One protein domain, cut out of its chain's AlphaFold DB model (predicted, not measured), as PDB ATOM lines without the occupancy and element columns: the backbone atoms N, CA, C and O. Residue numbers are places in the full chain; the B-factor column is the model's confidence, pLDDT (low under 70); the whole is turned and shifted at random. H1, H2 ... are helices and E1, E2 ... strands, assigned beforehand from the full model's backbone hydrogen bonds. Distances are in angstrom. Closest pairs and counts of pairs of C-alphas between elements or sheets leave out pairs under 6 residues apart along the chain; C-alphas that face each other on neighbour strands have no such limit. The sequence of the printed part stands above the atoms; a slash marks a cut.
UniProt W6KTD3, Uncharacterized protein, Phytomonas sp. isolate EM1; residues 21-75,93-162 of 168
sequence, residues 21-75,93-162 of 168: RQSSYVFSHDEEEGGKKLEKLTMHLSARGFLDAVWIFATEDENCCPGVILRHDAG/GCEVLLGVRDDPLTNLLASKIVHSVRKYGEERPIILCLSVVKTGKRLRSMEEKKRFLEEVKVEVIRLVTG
ATOM      1  N   ARG A  21     -54.708  -1.207  12.506       91.88
ATOM      2  CA  ARG A  21     -53.910  -2.065  13.384       91.88
ATOM      3  C   ARG A  21     -53.798  -1.378  14.733       91.88
ATOM      4  O   ARG A  21     -53.672  -0.159  14.788       91.88
ATOM      5  N   GLN A  22     -53.845  -2.150  15.809       93.12
ATOM      6  CA  GLN A  22     -53.753  -1.627  17.167       93.12
ATOM      7  C   GLN A  22     -52.908  -2.540  18.048       93.12
ATOM      8  O   GLN A  22     -52.815  -3.744  17.796       93.12
ATOM      9  N   SER A  23     -52.297  -1.955  19.067       92.19
ATOM     10  CA  SER A  23     -51.491  -2.642  20.063       92.19
ATOM     11  C   SER A  23     -51.499  -1.849  21.363       92.19
ATOM     12  O   SER A  23     -51.588  -0.621  21.346       92.19
ATOM     13  N   SER A  24     -51.381  -2.550  22.484       91.81
ATOM     14  CA  SER A  24     -51.107  -1.931  23.776       91.81
ATOM     15  C   SER A  24     -49.652  -2.207  24.123       91.81
ATOM     16  O   SER A  24     -49.225  -3.361  24.179       91.81
ATOM     17  N   TYR A  25     -48.895  -1.143  24.336       88.31
ATOM     18  CA  TYR A  25     -47.487  -1.190  24.686       88.31
ATOM     19  C   TYR A  25     -47.318  -0.839  26.164       88.31
ATOM     20  O   TYR A  25     -47.883   0.143  26.640       88.31
ATOM     21  N   VAL A  26     -46.554  -1.650  26.894       90.38
ATOM     22  CA  VAL A  26     -46.320  -1.470  28.330       90.38
ATOM     23  C   VAL A  26     -44.850  -1.150  28.547       90.38
ATOM     24  O   VAL A  26     -43.999  -2.026  28.416       90.38
ATOM     25  N   PHE A  27     -44.560   0.093  28.920       86.94
ATOM     26  CA  PHE A  27     -43.228   0.506  29.334       86.94
ATOM     27  C   PHE A  27     -43.051   0.257  30.826       86.94
ATOM     28  O   PHE A  27     -43.877   0.677  31.636       86.94
ATOM     29  N   SER A  28     -41.971  -0.422  31.191       85.88
ATOM     30  CA  SER A  28     -41.594  -0.630  32.587       85.88
ATOM     31  C   SER A  28     -40.433   0.289  32.941       85.88
ATOM     32  O   SER A  28     -39.425   0.300  32.228       85.88
ATOM     33  N   HIS A  29     -40.564   1.053  34.023       75.88
ATOM     34  CA  HIS A  29     -39.492   1.913  34.528       75.88
ATOM     35  C   HIS A  29     -39.326   1.763  36.040       75.88
ATOM     36  O   HIS A  29     -40.252   1.326  36.732       75.88
ATOM     37  N   ASP A  30     -38.110   2.023  36.512       72.69
ATOM     38  CA  ASP A  30     -37.732   1.807  37.903       72.69
ATOM     39  C   ASP A  30     -37.980   3.095  38.696       72.69
ATOM     40  O   ASP A  30     -37.439   4.150  38.375       72.69
ATOM     41  N   GLU A  31     -38.770   3.023  39.769       64.62
ATOM     42  CA  GLU A  31     -38.788   4.105  40.754       64.62
ATOM     43  C   GLU A  31     -37.511   4.040  41.608       64.62
ATOM     44  O   GLU A  31     -37.362   3.164  42.467       64.62
ATOM     45  N   GLU A  32     -36.589   4.987  41.420       57.97
ATOM     46  CA  GLU A  32     -35.543   5.248  42.412       57.97
ATOM     47  C   GLU A  32     -36.108   6.076  43.573       57.97
ATOM     48  O   GLU A  32     -36.293   7.288  43.474       57.97
ATOM     49  N   GLU A  33     -36.449   5.375  44.656       49.50
ATOM     50  CA  GLU A  33     -35.900   5.549  46.013       49.50
ATOM     51  C   GLU A  33     -36.665   4.621  46.983       49.50
ATOM     52  O   GLU A  33     -37.849   4.798  47.253       49.50
ATOM     53  N   GLY A  34     -35.988   3.604  47.531       52.97
ATOM     54  CA  GLY A  34     -36.434   2.927  48.761       52.97
ATOM     55  C   GLY A  34     -37.191   1.596  48.654       52.97
ATOM     56  O   GLY A  34     -37.440   0.986  49.693       52.97
ATOM     57  N   GLY A  35     -37.506   1.071  47.464       49.91
ATOM     58  CA  GLY A  35     -38.063  -0.285  47.362       49.91
ATOM     59  C   GLY A  35     -38.803  -0.595  46.065       49.91
ATOM     60  O   GLY A  35     -39.975  -0.275  45.939       49.91
ATOM     61  N   LYS A  36     -38.106  -1.283  45.147       55.41
ATOM     62  CA  LYS A  36     -38.560  -2.010  43.939       55.41
ATOM     63  C   LYS A  36     -40.078  -2.053  43.679       55.41
ATOM     64  O   LYS A  36     -40.689  -3.124  43.757       55.41
ATOM     65  N   LYS A  37     -40.681  -0.938  43.276       59.53
ATOM     66  CA  LYS A  37     -41.972  -0.959  42.595       59.53
ATOM     67  C   LYS A  37     -41.723  -0.584  41.141       59.53
ATOM     68  O   LYS A  37     -41.429   0.559  40.830       59.53
ATOM     69  N   LEU A  38     -41.784  -1.586  40.267       69.62
ATOM     70  CA  LEU A  38     -41.782  -1.365  38.825       69.62
ATOM     71  C   LEU A  38     -43.091  -0.645  38.485       69.62
ATOM     72  O   LEU A  38     -44.168  -1.246  38.594       69.62
ATOM     73  N   GLU A  39     -43.018   0.627  38.111       79.19
ATOM     74  CA  GLU A  39     -44.194   1.319  37.601       79.19
ATOM     75  C   GLU A  39     -44.357   0.968  36.116       79.19
ATOM     76  O   GLU A  39     -43.397   0.932  35.338       79.19
ATOM     77  N   LYS A  40     -45.594   0.655  35.727       86.25
ATOM     78  CA  LYS A  40     -45.950   0.303  34.354       86.25
ATOM     79  C   LYS A  40     -46.721   1.451  33.725       86.25
ATOM     80  O   LYS A  40     -47.759   1.851  34.248       86.25
ATOM     81  N   LEU A  41     -46.233   1.934  32.589       88.69
ATOM     82  CA  LEU A  41     -46.905   2.929  31.763       88.69
ATOM     83  C   LEU A  41     -47.489   2.227  30.542       88.69
ATOM     84  O   LEU A  41     -46.751   1.687  29.719       88.69
ATOM     85  N   THR A  42     -48.813   2.225  30.432       91.19
ATOM     86  CA  THR A  42     -49.515   1.606  29.307       91.19
ATOM     87  C   THR A  42     -49.889   2.663  28.272       91.19
ATOM     88  O   THR A  42     -50.532   3.669  28.579       91.19
ATOM     89  N   MET A  43     -49.494   2.401  27.032       92.88
ATOM     90  CA  MET A  43     -49.786   3.184  25.839       92.88
ATOM     91  C   MET A  43     -50.685   2.374  24.913       92.88
ATOM     92  O   MET A  43     -50.362   1.239  24.566       92.88
ATOM     93  N   HIS A  44     -51.763   2.977  24.436       94.62
ATOM     94  CA  HIS A  44     -52.569   2.441  23.345       94.62
ATOM     95  C   HIS A  44     -52.111   3.060  22.038       94.62
ATOM     96  O   HIS A  44     -52.150   4.278  21.853       94.62
ATOM     97  N   LEU A  45     -51.651   2.197  21.143       94.88
ATOM     98  CA  LEU A  45     -51.133   2.560  19.838       94.88
ATOM     99  C   LEU A  45     -52.084   2.029  18.776       94.88
ATOM    100  O   LEU A  45     -52.439   0.850  18.776       94.88
ATOM    101  N   SER A  46     -52.483   2.875  17.837       94.69
ATOM    102  CA  SER A  46     -53.176   2.408  16.641       94.69
ATOM    103  C   SER A  46     -52.723   3.166  15.411       94.69
ATOM    104  O   SER A  46     -52.379   4.341  15.478       94.69
ATOM    105  N   ALA A  47     -52.706   2.474  14.281       94.31
ATOM    106  CA  ALA A  47     -52.422   3.063  12.988       94.31
ATOM    107  C   ALA A  47     -53.504   2.655  11.995       94.31
ATOM    108  O   ALA A  47     -53.952   1.503  11.972       94.31
ATOM    109  N   ARG A  48     -53.920   3.598  11.155       93.06
ATOM    110  CA  ARG A  48     -54.887   3.363  10.089       93.06
ATOM    111  C   ARG A  48     -54.480   4.127   8.841       93.06
ATOM    112  O   ARG A  48     -54.406   5.351   8.852       93.06
ATOM    113  N   GLY A  49     -54.251   3.396   7.757       90.38
ATOM    114  CA  GLY A  49     -54.070   3.989   6.436       90.38
ATOM    115  C   GLY A  49     -55.418   4.309   5.790       90.38
ATOM    116  O   GLY A  49     -56.301   3.452   5.738       90.38
ATOM    117  N   PHE A  50     -55.566   5.522   5.278       88.88
ATOM    118  CA  PHE A  50     -56.625   5.970   4.372       88.88
ATOM    119  C   PHE A  50     -56.026   6.226   2.986       88.88
ATOM    120  O   PHE A  50     -54.811   6.178   2.815       88.88
ATOM    121  N   LEU A  51     -56.850   6.481   1.971       87.25
ATOM    122  CA  LEU A  51     -56.339   6.744   0.619       87.25
ATOM    123  C   LEU A  51     -55.450   7.996   0.564       87.25
ATOM    124  O   LEU A  51     -54.484   8.033  -0.189       87.25
ATOM    125  N   ASP A  52     -55.754   8.981   1.399       89.06
ATOM    126  CA  ASP A  52     -55.206  10.335   1.386       89.06
ATOM    127  C   ASP A  52     -54.432  10.702   2.660       89.06
ATOM    128  O   ASP A  52     -53.844  11.775   2.725       89.06
ATOM    129  N   ALA A  53     -54.408   9.834   3.674       91.50
ATOM    130  CA  ALA A  53     -53.696  10.085   4.921       91.50
ATOM    131  C   ALA A  53     -53.349   8.792   5.668       91.50
ATOM    132  O   ALA A  53     -53.983   7.754   5.484       91.50
ATOM    133  N   VAL A  54     -52.395   8.868   6.590       92.94
ATOM    134  CA  VAL A  54     -52.166   7.849   7.619       92.94
ATOM    135  C   VAL A  54     -52.452   8.453   8.978       92.94
ATOM    136  O   VAL A  54     -51.885   9.476   9.343       92.94
ATOM    137  N   TRP A  55     -53.334   7.811   9.729       95.12
ATOM    138  CA  TRP A  55     -53.671   8.207  11.085       95.12
ATOM    139  C   TRP A  55     -52.911   7.339  12.070       95.12
ATOM    140  O   TRP A  55     -52.905   6.115  11.939       95.12
ATOM    141  N   ILE A  56     -52.297   7.974  13.059       95.56
ATOM    142  CA  ILE A  56     -51.546   7.319  14.122       95.56
ATOM    143  C   ILE A  56     -52.053   7.874  15.445       95.56
ATOM    144  O   ILE A  56     -51.959   9.072  15.696       95.56
ATOM    145  N   PHE A  57     -52.559   6.999  16.300       95.44
ATOM    146  CA  PHE A  57     -52.924   7.323  17.669       95.44
ATOM    147  C   PHE A  57     -51.888   6.733  18.609       95.44
ATOM    148  O   PHE A  57     -51.552   5.554  18.498       95.44
ATOM    149  N   ALA A  58     -51.409   7.551  19.537       94.88
ATOM    150  CA  ALA A  58     -50.559   7.124  20.632       94.88
ATOM    151  C   ALA A  58     -51.032   7.819  21.910       94.88
ATOM    152  O   ALA A  58     -50.726   8.991  22.140       94.88
ATOM    153  N   THR A  59     -51.834   7.110  22.702       94.38
ATOM    154  CA  THR A  59     -52.522   7.674  23.868       94.38
ATOM    155  C   THR A  59     -52.282   6.850  25.119       94.38
ATOM    156  O   THR A  59     -52.311   5.623  25.072       94.38
ATOM    157  N   GLU A  60     -52.127   7.520  26.251       92.25
ATOM    158  CA  GLU A  60     -52.054   6.893  27.573       92.25
ATOM    159  C   GLU A  60     -53.365   6.198  27.978       92.25
ATOM    160  O   GLU A  60     -54.459   6.691  27.684       92.25
ATOM    161  N   ASP A  61     -53.245   5.087  28.709       87.56
ATOM    162  CA  ASP A  61     -54.363   4.268  29.207       87.56
ATOM    163  C   ASP A  61     -55.386   5.050  30.042       87.56
ATOM    164  O   ASP A  61     -56.589   4.898  29.866       87.56
ATOM    165  N   GLU A  62     -54.915   5.963  30.892       79.56
ATOM    166  CA  GLU A  62     -55.773   6.670  31.853       79.56
ATOM    167  C   GLU A  62     -56.851   7.537  31.198       79.56
ATOM    168  O   GLU A  62     -57.930   7.705  31.761       79.56
ATOM    169  N   ASN A  63     -56.550   8.110  30.030       71.94
ATOM    170  CA  ASN A  63     -57.449   9.047  29.364       71.94
ATOM    171  C   ASN A  63     -57.940   8.530  28.004       71.94
ATOM    172  O   ASN A  63     -58.995   8.974  27.555       71.94
ATOM    173  N   CYS A  64     -57.193   7.633  27.340       80.12
ATOM    174  CA  CYS A  64     -57.501   7.082  26.011       80.12
ATOM    175  C   CYS A  64     -57.949   8.137  24.975       80.12
ATOM    176  O   CYS A  64     -58.702   7.843  24.046       80.12
ATOM    177  N   CYS A  65     -57.493   9.381  25.133       85.12
ATOM    178  CA  CYS A  65     -57.858  10.508  24.291       85.12
ATOM    179  C   CYS A  65     -56.604  11.307  23.910       85.12
ATOM    180  O   CYS A  65     -55.674  11.420  24.719       85.12
ATOM    181  N   PRO A  66     -56.535  11.836  22.675       87.75
ATOM    182  CA  PRO A  66     -55.414  12.664  22.263       87.75
ATOM    183  C   PRO A  66     -55.441  14.003  23.006       87.75
ATOM    184  O   PRO A  66     -56.470  14.673  23.054       87.75
ATOM    185  N   GLY A  67     -54.295  14.399  23.560       89.44
ATOM    186  CA  GLY A  67     -54.082  15.744  24.098       89.44
ATOM    187  C   GLY A  67     -53.740  16.754  22.999       89.44
ATOM    188  O   GLY A  67     -54.029  17.940  23.140       89.44
ATOM    189  N   VAL A  68     -53.170  16.275  21.888       93.44
ATOM    190  CA  VAL A  68     -52.870  17.074  20.698       93.44
ATOM    191  C   VAL A  68     -53.127  16.271  19.422       93.44
ATOM    192  O   VAL A  68     -52.891  15.059  19.376       93.44
ATOM    193  N   ILE A  69     -53.594  16.954  18.377       95.19
ATOM    194  CA  ILE A  69     -53.700  16.415  17.020       95.19
ATOM    195  C   ILE A  69     -52.818  17.251  16.100       95.19
ATOM    196  O   ILE A  69     -52.973  18.470  16.015       95.19
ATOM    197  N   LEU A  70     -51.896  16.586  15.413       94.56
ATOM    198  CA  LEU A  70     -50.934  17.201  14.509       94.56
ATOM    199  C   LEU A  70     -51.105  16.650  13.100       94.56
ATOM    200  O   LEU A  70     -51.390  15.466  12.923       94.56
ATOM    201  N   ARG A  71     -50.857  17.489  12.100       93.31
ATOM    202  CA  ARG A  71     -50.767  17.089  10.699       93.31
ATOM    203  C   ARG A  71     -49.375  17.370  10.163       93.31
ATOM    204  O   ARG A  71     -48.835  18.454  10.358       93.31
ATOM    205  N   HIS A  72     -48.824  16.400   9.443       91.25
ATOM    206  CA  HIS A  72     -47.583  16.551   8.702       91.25
ATOM    207  C   HIS A  72     -47.756  16.150   7.238       91.25
ATOM    208  O   HIS A  72     -47.899  14.964   6.917       91.25
ATOM    209  N   ASP A  73     -47.622  17.114   6.334       86.44
ATOM    210  CA  ASP A  73     -47.634  16.879   4.889       86.44
ATOM    211  C   ASP A  73     -46.234  16.542   4.355       86.44
ATOM    212  O   ASP A  73     -45.226  17.041   4.850       86.44
ATOM    213  N   ALA A  74     -46.146  15.686   3.334       71.75
ATOM    214  CA  ALA A  74     -44.863  15.255   2.766       71.75
ATOM    215  C   ALA A  74     -44.058  16.408   2.146       71.75
ATOM    216  O   ALA A  74     -42.832  16.431   2.228       71.75
ATOM    217  N   GLY A  75     -44.756  17.386   1.561       60.75
ATOM    218  CA  GLY A  75     -44.151  18.503   0.832       60.75
ATOM    219  C   GLY A  75     -43.488  19.572   1.706       60.75
ATOM    220  O   GLY A  75     -42.729  20.381   1.182       60.75
ATOM    221  N   GLY A  93     -42.132  20.408  10.743       69.25
ATOM    222  CA  GLY A  93     -43.253  21.211  10.258       69.25
ATOM    223  C   GLY A  93     -44.570  20.464  10.453       69.25
ATOM    224  O   GLY A  93     -45.124  19.920   9.508       69.25
ATOM    225  N   CYS A  94     -45.035  20.370  11.697       82.69
ATOM    226  CA  CYS A  94     -46.377  19.901  12.023       82.69
ATOM    227  C   CYS A  94     -47.318  21.088  12.207       82.69
ATOM    228  O   CYS A  94     -47.072  21.935  13.071       82.69
ATOM    229  N   GLU A  95     -48.418  21.087  11.464       89.44
ATOM    230  CA  GLU A  95     -49.578  21.922  11.751       89.44
ATOM    231  C   GLU A  95     -50.306  21.357  12.980       89.44
ATOM    232  O   GLU A  95     -50.521  20.147  13.084       89.44
ATOM    233  N   VAL A  96     -50.668  22.220  13.929       92.00
ATOM    234  CA  VAL A  96     -51.475  21.831  15.092       92.00
ATOM    235  C   VAL A  96     -52.944  21.980  14.716       92.00
ATOM    236  O   VAL A  96     -53.413  23.094  14.514       92.00
ATOM    237  N   LEU A  97     -53.664  20.863  14.629       92.12
ATOM    238  CA  LEU A  97     -55.092  20.854  14.302       92.12
ATOM    239  C   LEU A  97     -55.967  21.017  15.549       92.12
ATOM    240  O   LEU A  97     -57.031  21.629  15.491       92.12
ATOM    241  N   LEU A  98     -55.537  20.440  16.675       93.00
ATOM    242  CA  LEU A  98     -56.257  20.498  17.946       93.00
ATOM    243  C   LEU A  98     -55.290  20.375  19.124       93.00
ATOM    244  O   LEU A  98     -54.300  19.647  19.042       93.00
ATOM    245  N   GLY A  99     -55.634  21.010  20.244       90.12
ATOM    246  CA  GLY A  99     -54.891  20.907  21.496       90.12
ATOM    247  C   GLY A  99     -53.685  21.838  21.557       90.12
ATOM    248  O   GLY A  99     -53.528  22.741  20.736       90.12
ATOM    249  N   VAL A 100     -52.843  21.625  22.567       85.06
ATOM    250  CA  VAL A 100     -51.644  22.434  22.810       85.06
ATOM    251  C   VAL A 100     -50.408  21.560  22.622       85.06
ATOM    252  O   VAL A 100     -50.364  20.413  23.058       85.06
ATOM    253  N   ARG A 101     -49.409  22.108  21.930       83.19
ATOM    254  CA  ARG A 101     -48.142  21.445  21.598       83.19
ATOM    255  C   ARG A 101     -47.001  22.018  22.452       83.19
ATOM    256  O   ARG A 101     -46.016  22.529  21.924       83.19
ATOM    257  N   ASP A 102     -47.159  21.982  23.770       82.62
ATOM    258  CA  ASP A 102     -46.220  22.541  24.756       82.62
ATOM    259  C   ASP A 102     -45.335  21.481  25.432       82.62
ATOM    260  O   ASP A 102     -44.254  21.801  25.923       82.62
ATOM    261  N   ASP A 103     -45.741  20.211  25.406       85.81
ATOM    262  CA  ASP A 103     -44.978  19.119  26.008       85.81
ATOM    263  C   ASP A 103     -43.755  18.695  25.150       85.81
ATOM    264  O   ASP A 103     -43.901  18.306  23.980       85.81
ATOM    265  N   PRO A 104     -42.521  18.719  25.700       88.12
ATOM    266  CA  PRO A 104     -41.314  18.340  24.961       88.12
ATOM    267  C   PRO A 104     -41.301  16.881  24.496       88.12
ATOM    268  O   PRO A 104     -40.811  16.592  23.401       88.12
ATOM    269  N   LEU A 105     -41.840  15.952  25.295       90.31
ATOM    270  CA  LEU A 105     -41.843  14.530  24.941       90.31
ATOM    271  C   LEU A 105     -42.770  14.270  23.747       90.31
ATOM    272  O   LEU A 105     -42.403  13.537  22.830       90.31
ATOM    273  N   THR A 106     -43.920  14.937  23.718       91.25
ATOM    274  CA  THR A 106     -44.883  14.915  22.613       91.25
ATOM    275  C   THR A 106     -44.246  15.413  21.317       91.25
ATOM    276  O   THR A 106     -44.385  14.771  20.276       91.25
ATOM    277  N   ASN A 107     -43.485  16.510  21.378       90.06
ATOM    278  CA  ASN A 107     -42.749  17.044  20.230       90.06
ATOM    279  C   ASN A 107     -41.702  16.058  19.692       90.06
ATOM    280  O   ASN A 107     -41.649  15.798  18.489       90.06
ATOM    281  N   LEU A 108     -40.892  15.479  20.581       91.12
ATOM    282  CA  LEU A 108     -39.879  14.492  20.204       91.12
ATOM    283  C   LEU A 108     -40.508  13.224  19.617       91.12
ATOM    284  O   LEU A 108     -40.001  12.688  18.628       91.12
ATOM    285  N   LEU A 109     -41.617  12.763  20.198       92.56
ATOM    286  CA  LEU A 109     -42.356  11.602  19.716       92.56
ATOM    287  C   LEU A 109     -42.942  11.852  18.326       92.56
ATOM    288  O   LEU A 109     -42.747  11.025  17.436       92.56
ATOM    289  N   ALA A 110     -43.588  13.002  18.116       92.56
ATOM    290  CA  ALA A 110     -44.124  13.393  16.814       92.56
ATOM    291  C   ALA A 110     -43.030  13.397  15.739       92.56
ATOM    292  O   ALA A 110     -43.170  12.739  14.704       92.56
ATOM    293  N   SER A 111     -41.904  14.061  16.018       90.25
ATOM    294  CA  SER A 111     -40.755  14.111  15.113       90.25
ATOM    295  C   SER A 111     -40.208  12.728  14.778       90.25
ATOM    296  O   SER A 111     -39.974  12.437  13.602       90.25
ATOM    297  N   LYS A 112     -40.034  11.861  15.783       91.50
ATOM    298  CA  LYS A 112     -39.519  10.497  15.588       91.50
ATOM    299  C   LYS A 112     -40.470   9.617  14.789       91.50
ATOM    300  O   LYS A 112     -40.006   8.913  13.890       91.50
ATOM    301  N   ILE A 113     -41.767   9.652  15.097       92.44
ATOM    302  CA  ILE A 113     -42.779   8.883  14.366       92.44
ATOM    303  C   ILE A 113     -42.781   9.309  12.902       92.44
ATOM    304  O   ILE A 113     -42.645   8.456  12.030       92.44
ATOM    305  N   VAL A 114     -42.867  10.612  12.624       91.94
ATOM    306  CA  VAL A 114     -42.946  11.106  11.245       91.94
ATOM    307  C   VAL A 114     -41.695  10.760  10.460       91.94
ATOM    308  O   VAL A 114     -41.820  10.140   9.412       91.94
ATOM    309  N   HIS A 115     -40.497  11.077  10.963       88.88
ATOM    310  CA  HIS A 115     -39.257  10.745  10.251       88.88
ATOM    311  C   HIS A 115     -39.158   9.255   9.948       88.88
ATOM    312  O   HIS A 115     -38.765   8.870   8.850       88.88
ATOM    313  N   SER A 116     -39.549   8.415  10.904       89.38
ATOM    314  CA  SER A 116     -39.486   6.973  10.711       89.38
ATOM    315  C   SER A 116     -40.501   6.505   9.679       89.38
ATOM    316  O   SER A 116     -40.124   5.838   8.728       89.38
ATOM    317  N   VAL A 117     -41.766   6.900   9.801       88.81
ATOM    318  CA  VAL A 117     -42.816   6.514   8.848       88.81
ATOM    319  C   VAL A 117     -42.483   7.001   7.429       88.81
ATOM    320  O   VAL A 117     -42.631   6.242   6.474       88.81
ATOM    321  N   ARG A 118     -41.921   8.210   7.292       86.50
ATOM    322  CA  ARG A 118     -41.404   8.735   6.016       86.50
ATOM    323  C   ARG A 118     -40.230   7.920   5.478       86.50
ATOM    324  O   ARG A 118     -40.216   7.596   4.296       86.50
ATOM    325  N   LYS A 119     -39.270   7.541   6.329       86.38
ATOM    326  CA  LYS A 119     -38.118   6.705   5.942       86.38
ATOM    327  C   LYS A 119     -38.542   5.332   5.406       86.38
ATOM    328  O   LYS A 119     -37.832   4.770   4.582       86.38
ATOM    329  N   TYR A 120     -39.695   4.820   5.837       84.19
ATOM    330  CA  TYR A 120     -40.300   3.586   5.320       84.19
ATOM    331  C   TYR A 120     -41.155   3.790   4.051       84.19
ATOM    332  O   TYR A 120     -41.789   2.844   3.591       84.19
ATOM    333  N   GLY A 121     -41.163   4.991   3.461       82.75
ATOM    334  CA  GLY A 121     -41.776   5.263   2.156       82.75
ATOM    335  C   GLY A 121     -43.224   5.753   2.197       82.75
ATOM    336  O   GLY A 121     -43.880   5.793   1.162       82.75
ATOM    337  N   GLU A 122     -43.754   6.128   3.363       86.75
ATOM    338  CA  GLU A 122     -45.092   6.713   3.424       86.75
ATOM    339  C   GLU A 122     -45.082   8.147   2.879       86.75
ATOM    340  O   GLU A 122     -44.467   9.037   3.468       86.75
ATOM    341  N   GLU A 123     -45.792   8.395   1.781       86.75
ATOM    342  CA  GLU A 123     -45.874   9.711   1.133       86.75
ATOM    343  C   GLU A 123     -47.163  10.469   1.472       86.75
ATOM    344  O   GLU A 123     -47.200  11.696   1.372       86.75
ATOM    345  N   ARG A 124     -48.203   9.807   1.992       89.75
ATOM    346  CA  ARG A 124     -49.448  10.493   2.365       89.75
ATOM    347  C   ARG A 124     -49.236  11.432   3.561       89.75
ATOM    348  O   ARG A 124     -48.312  11.237   4.355       89.75
ATOM    349  N   PRO A 125     -50.059  12.475   3.726       91.94
ATOM    350  CA  PRO A 125     -50.180  13.216   4.977       91.94
ATOM    351  C   PRO A 125     -50.281  12.296   6.204       91.94
ATOM    352  O   PRO A 125     -50.995  11.294   6.182       91.94
ATOM    353  N   ILE A 126     -49.572  12.634   7.280       94.19
ATOM    354  CA  ILE A 126     -49.610  11.883   8.541       94.19
ATOM    355  C   ILE A 126     -50.379  12.711   9.565       94.19
ATOM    356  O   ILE A 126     -49.997  13.845   9.853       94.19
ATOM    357  N   ILE A 127     -51.442  12.134  10.118       95.75
ATOM    358  CA  ILE A 127     -52.220  12.694  11.222       95.75
ATOM    359  C   ILE A 127     -51.807  11.973  12.504       95.75
ATOM    360  O   ILE A 127     -51.963  10.758  12.619       95.75
ATOM    361  N   LEU A 128     -51.262  12.718  13.460       96.00
ATOM    362  CA  LEU A 128     -50.796  12.207  14.746       96.00
ATOM    363  C   LEU A 128     -51.760  12.649  15.841       96.00
ATOM    364  O   LEU A 128     -51.928  13.841  16.072       96.00
ATOM    365  N   CYS A 129     -52.332  11.694  16.553       95.75
ATOM    366  CA  CYS A 129     -53.194  11.903  17.707       95.75
ATOM    367  C   CYS A 129     -52.419  11.454  18.952       95.75
ATOM    368  O   CYS A 129     -52.357  10.257  19.242       95.75
ATOM    369  N   LEU A 130     -51.779  12.391  19.656       95.19
ATOM    370  CA  LEU A 130     -50.797  12.087  20.702       95.19
ATOM    371  C   LEU A 130     -51.281  12.513  22.089       95.19
ATOM    372  O   LEU A 130     -51.883  13.573  22.263       95.19
ATOM    373  N   SER A 131     -50.977  11.694  23.091       93.31
ATOM    374  CA  SER A 131     -51.121  12.028  24.506       93.31
ATOM    375  C   SER A 131     -50.054  11.286  25.301       93.31
ATOM    376  O   SER A 131     -50.176  10.081  25.500       93.31
ATOM    377  N   VAL A 132     -48.989  11.996  25.691       90.88
ATOM    378  CA  VAL A 132     -47.858  11.454  26.476       90.88
ATOM    379  C   VAL A 132     -47.439  12.375  27.630       90.88
ATOM    380  O   VAL A 132     -46.324  12.289  28.142       90.88
ATOM    381  N   VAL A 133     -48.324  13.289  28.040       87.62
ATOM    382  CA  VAL A 133     -48.015  14.334  29.031       87.62
ATOM    383  C   VAL A 133     -47.743  13.735  30.411       87.62
ATOM    384  O   VAL A 133     -46.867  14.215  31.133       87.62
ATOM    385  N   LYS A 134     -48.472  12.687  30.816       87.31
ATOM    386  CA  LYS A 134     -48.260  12.061  32.132       87.31
ATOM    387  C   LYS A 134     -46.982  11.232  32.130       87.31
ATOM    388  O   LYS A 134     -46.203  11.311  33.074       87.31
ATOM    389  N   THR A 135     -46.721  10.527  31.039       88.25
ATOM    390  CA  THR A 135     -45.488   9.787  30.780       88.25
ATOM    391  C   THR A 135     -44.292  10.730  30.827       88.25
ATOM    392  O   THR A 135     -43.337  10.464  31.548       88.25
ATOM    393  N   GLY A 136     -44.376  11.896  30.180       86.69
ATOM    394  CA  GLY A 136     -43.336  12.927  30.235       86.69
ATOM    395  C   GLY A 136     -43.000  13.411  31.647       86.69
ATOM    396  O   GLY A 136     -41.842  13.740  31.911       86.69
ATOM    397  N   LYS A 137     -43.986  13.405  32.557       87.56
ATOM    398  CA  LYS A 137     -43.814  13.754  33.977       87.56
ATOM    399  C   LYS A 137     -43.274  12.604  34.830       87.56
ATOM    400  O   LYS A 137     -42.614  12.870  35.829       87.56
ATOM    401  N   ARG A 138     -43.575  11.351  34.474       87.50
ATOM    402  CA  ARG A 138     -43.140  10.158  35.221       87.50
ATOM    403  C   ARG A 138     -41.718   9.737  34.871       87.50
ATOM    404  O   ARG A 138     -40.974   9.353  35.763       87.50
ATOM    405  N   LEU A 139     -41.332   9.864  33.602       87.31
ATOM    406  CA  LEU A 139     -39.972   9.577  33.152       87.31
ATOM    407  C   LEU A 139     -39.027  10.689  33.612       87.31
ATOM    408  O   LEU A 139     -39.145  11.838  33.169       87.31
ATOM    409  N   ARG A 140     -38.085  10.357  34.497       82.31
ATOM    410  CA  ARG A 140     -37.189  11.346  35.116       82.31
ATOM    411  C   ARG A 140     -35.884  11.494  34.348       82.31
ATOM    412  O   ARG A 140     -35.421  12.620  34.161       82.31
ATOM    413  N   SER A 141     -35.328  10.389  33.858       86.31
ATOM    414  CA  SER A 141     -34.056  10.400  33.134       86.31
ATOM    415  C   SER A 141     -34.234  10.650  31.632       86.31
ATOM    416  O   SER A 141     -35.268  10.340  31.025       86.31
ATOM    417  N   MET A 142     -33.209  11.225  31.002       86.94
ATOM    418  CA  MET A 142     -33.189  11.398  29.547       86.94
ATOM    419  C   MET A 142     -33.023  10.055  28.833       86.94
ATOM    420  O   MET A 142     -33.558   9.863  27.740       86.94
ATOM    421  N   GLU A 143     -32.331   9.117  29.467       87.94
ATOM    422  CA  GLU A 143     -32.117   7.749  29.014       87.94
ATOM    423  C   GLU A 143     -33.448   6.996  28.910       87.94
ATOM    424  O   GLU A 143     -33.735   6.405  27.866       87.94
ATOM    425  N   GLU A 144     -34.305   7.079  29.931       88.75
ATOM    426  CA  GLU A 144     -35.641   6.476  29.904       88.75
ATOM    427  C   GLU A 144     -36.538   7.119  28.858       88.75
ATOM    428  O   GLU A 144     -37.210   6.403  28.119       88.75
ATOM    429  N   LYS A 145     -36.526   8.455  28.750       90.50
ATOM    430  CA  LYS A 145     -37.279   9.163  27.704       90.50
ATOM    431  C   LYS A 145     -36.833   8.714  26.320       90.50
ATOM    432  O   LYS A 145     -37.672   8.419  25.475       90.50
ATOM    433  N   LYS A 146     -35.523   8.610  26.086       90.69
ATOM    434  CA  LYS A 146     -34.974   8.125  24.815       90.69
ATOM    435  C   LYS A 146     -35.401   6.684  24.547       90.69
ATOM    436  O   LYS A 146     -35.878   6.408  23.452       90.69
ATOM    437  N   ARG A 147     -35.284   5.792  25.535       91.81
ATOM    438  CA  ARG A 147     -35.705   4.388  25.426       91.81
ATOM    439  C   ARG A 147     -37.198   4.277  25.103       91.81
ATOM    440  O   ARG A 147     -37.561   3.637  24.122       91.81
ATOM    441  N   PHE A 148     -38.041   4.979  25.856       92.81
ATOM    442  CA  PHE A 148     -39.482   5.054  25.627       92.81
ATOM    443  C   PHE A 148     -39.813   5.508  24.200       92.81
ATOM    444  O   PHE A 148     -40.592   4.859  23.504       92.81
ATOM    445  N   LEU A 149     -39.188   6.596  23.742       93.38
ATOM    446  CA  LEU A 149     -39.388   7.126  22.395       93.38
ATOM    447  C   LEU A 149     -38.990   6.119  21.305       93.38
ATOM    448  O   LEU A 149     -39.688   6.013  20.298       93.38
ATOM    449  N   GLU A 150     -37.876   5.404  21.481       92.12
ATOM    450  CA  GLU A 150     -37.417   4.394  20.522       92.12
ATOM    451  C   GLU A 150     -38.360   3.189  20.455       92.12
ATOM    452  O   GLU A 150     -38.706   2.756  19.356       92.12
ATOM    453  N   GLU A 151     -38.817   2.682  21.599       92.62
ATOM    454  CA  GLU A 151     -39.711   1.522  21.658       92.62
ATOM    455  C   GLU A 151     -41.105   1.839  21.094       92.62
ATOM    456  O   GLU A 151     -41.609   1.102  20.242       92.62
ATOM    457  N   VAL A 152     -41.699   2.984  21.464       93.19
ATOM    458  CA  VAL A 152     -42.989   3.424  20.897       93.19
ATOM    459  C   VAL A 152     -42.876   3.626  19.387       93.19
ATOM    460  O   VAL A 152     -43.759   3.214  18.637       93.19
ATOM    461  N   LYS A 153     -41.777   4.225  18.916       92.56
ATOM    462  CA  LYS A 153     -41.503   4.404  17.485       92.56
ATOM    463  C   LYS A 153     -41.459   3.060  16.752       92.56
ATOM    464  O   LYS A 153     -42.085   2.943  15.701       92.56
ATOM    465  N   VAL A 154     -40.743   2.061  17.277       92.12
ATOM    466  CA  VAL A 154     -40.675   0.715  16.672       92.12
ATOM    467  C   VAL A 154     -42.071   0.107  16.546       92.12
ATOM    468  O   VAL A 154     -42.436  -0.378  15.476       92.12
ATOM    469  N   GLU A 155     -42.874   0.201  17.602       92.81
ATOM    470  CA  GLU A 155     -44.221  -0.359  17.610       92.81
ATOM    471  C   GLU A 155     -45.166   0.378  16.647       92.81
ATOM    472  O   GLU A 155     -45.937  -0.251  15.925       92.81
ATOM    473  N   VAL A 156     -45.063   1.705  16.541       92.69
ATOM    474  CA  VAL A 156     -45.820   2.488  15.551       92.69
ATOM    475  C   VAL A 156     -45.439   2.104  14.119       92.69
ATOM    476  O   VAL A 156     -46.332   1.901  13.299       92.69
ATOM    477  N   ILE A 157     -44.145   1.957  13.809       90.81
ATOM    478  CA  ILE A 157     -43.697   1.511  12.478       90.81
ATOM    479  C   ILE A 157     -44.301   0.142  12.161       90.81
ATOM    480  O   ILE A 157     -44.900  -0.016  11.100       90.81
ATOM    481  N   ARG A 158     -44.233  -0.806  13.107       91.06
ATOM    482  CA  ARG A 158     -44.839  -2.143  12.990       91.06
ATOM    483  C   ARG A 158     -46.326  -2.067  12.627       91.06
ATOM    484  O   ARG A 158     -46.808  -2.807  11.767       91.06
ATOM    485  N   LEU A 159     -47.067  -1.153  13.258       91.19
ATOM    486  CA  LEU A 159     -48.492  -0.937  12.992       91.19
ATOM    487  C   LEU A 159     -48.755  -0.277  11.630       91.19
ATOM    488  O   LEU A 159     -49.743  -0.622  10.976       91.19
ATOM    489  N   VAL A 160     -47.894   0.637  11.182       89.75
ATOM    490  CA  VAL A 160     -48.037   1.328   9.889       89.75
ATOM    491  C   VAL A 160     -47.673   0.399   8.726       89.75
ATOM    492  O   VAL A 160     -48.507   0.170   7.845       89.75
ATOM    493  N   THR A 161     -46.485  -0.210   8.745       85.19
ATOM    494  CA  THR A 161     -45.999  -1.085   7.660       85.19
ATOM    495  C   THR A 161     -46.731  -2.425   7.643       85.19
ATOM    496  O   THR A 161     -46.991  -2.997   6.586       85.19
ATOM    497  N   GLY A 162     -47.154  -2.914   8.811       78.56
ATOM    498  CA  GLY A 162     -47.733  -4.248   8.958       78.56
ATOM    499  C   GLY A 162     -46.709  -5.375   8.949       78.56
ATOM    500  O   GLY A 162     -47.105  -6.542   9.018       78.56
TER     501      GLY A 162
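AT A GLANCE: This is residues 21 to 75 and 93 to 162 of the 168 residues of an uncharacterized protein of Phytomonas sp. isolate EM1 (UniProt W6KTD3). What is the main picture? A twisted sheet of six strands has H3 over E2 and H1 over E3, E6 and E4 on one face, with short H2 after E6 on that side too, in two layers; the long hairpin of E1 and E2 runs along the longest axis. What makes it up? The printed part has 125 residues, with E1 E2 E3 E4 E5 H1 E6 H2 H3 along the chain, mixed in class; the mixed sheet has the order E1 E2 E3 E6 E4 E5. How large is it? It is compact, with a radius of gyration of the C-alphas of 14.5 A, and spans 52 by 30 by 24 A.

IN THESE COORDINATES: Where are the strands? E1, residues 21 to 30, begins with C-alpha 21 at (-53.910, -2.065, 13.384) and is 29.6 A long; E2, residues 38 to 49, is 35.1 A long. E3 is residues 54 to 60, E4 68 to 72, E5 95 to 99 and E6 126 to 131. Where are the helices? H1, residues 104 to 119, is 22.5 A long, and H2 is residues 133 to 138. H3, residues 142 to 161, is 28.3 A long and ends with C-alpha 161 at (-45.999, -1.085, 7.660).

HOW THE PARTS SIT: How do the strands pair? E1, E2 and E3 form a meander, each strand the antiparallel neighbour of the one before, with N 23 and O 45 at 2.8 A and N 46 and O 57 at 2.9 A. E3 and E6 are parallel, with N 58 and O 129 at 2.9 A; E4 is antiparallel to E6, with N 70 and O 128 at 2.8 A, and to E5, with N 69 and O 98 at 2.9 A. E5, H1 and E6 form a split strand-helix-strand unit, two strands running the same way with E4 between them, and its crossover is left-handed. How do the helices sit? H1 and H3 touch at a steep tilt of 38 degrees, the same way, their closest C-alphas being those of Ile 113 and Lys 153, 5.6 A apart. H1 touches H2 with residues 104 to 106 alone, the closest C-alphas being those of Leu 105 and Gly 136, 5.7 A apart. In H1, H2 and H3 every O i to N i+4 pair is within hydrogen-bond range.

THE WHOLE: How far does it reach? The two C-alphas farthest apart are those of Gly 34 and Leu 51, 52.2 A. Where is it cut or uncertain? Residues 76 to 92 are not printed, and C-alphas 75 and 93 are 9.8 A apart across the cut; of the links that are printed whole, none is long. The model's pLDDT is under 70 at residues 31 to 38, 75 and 93.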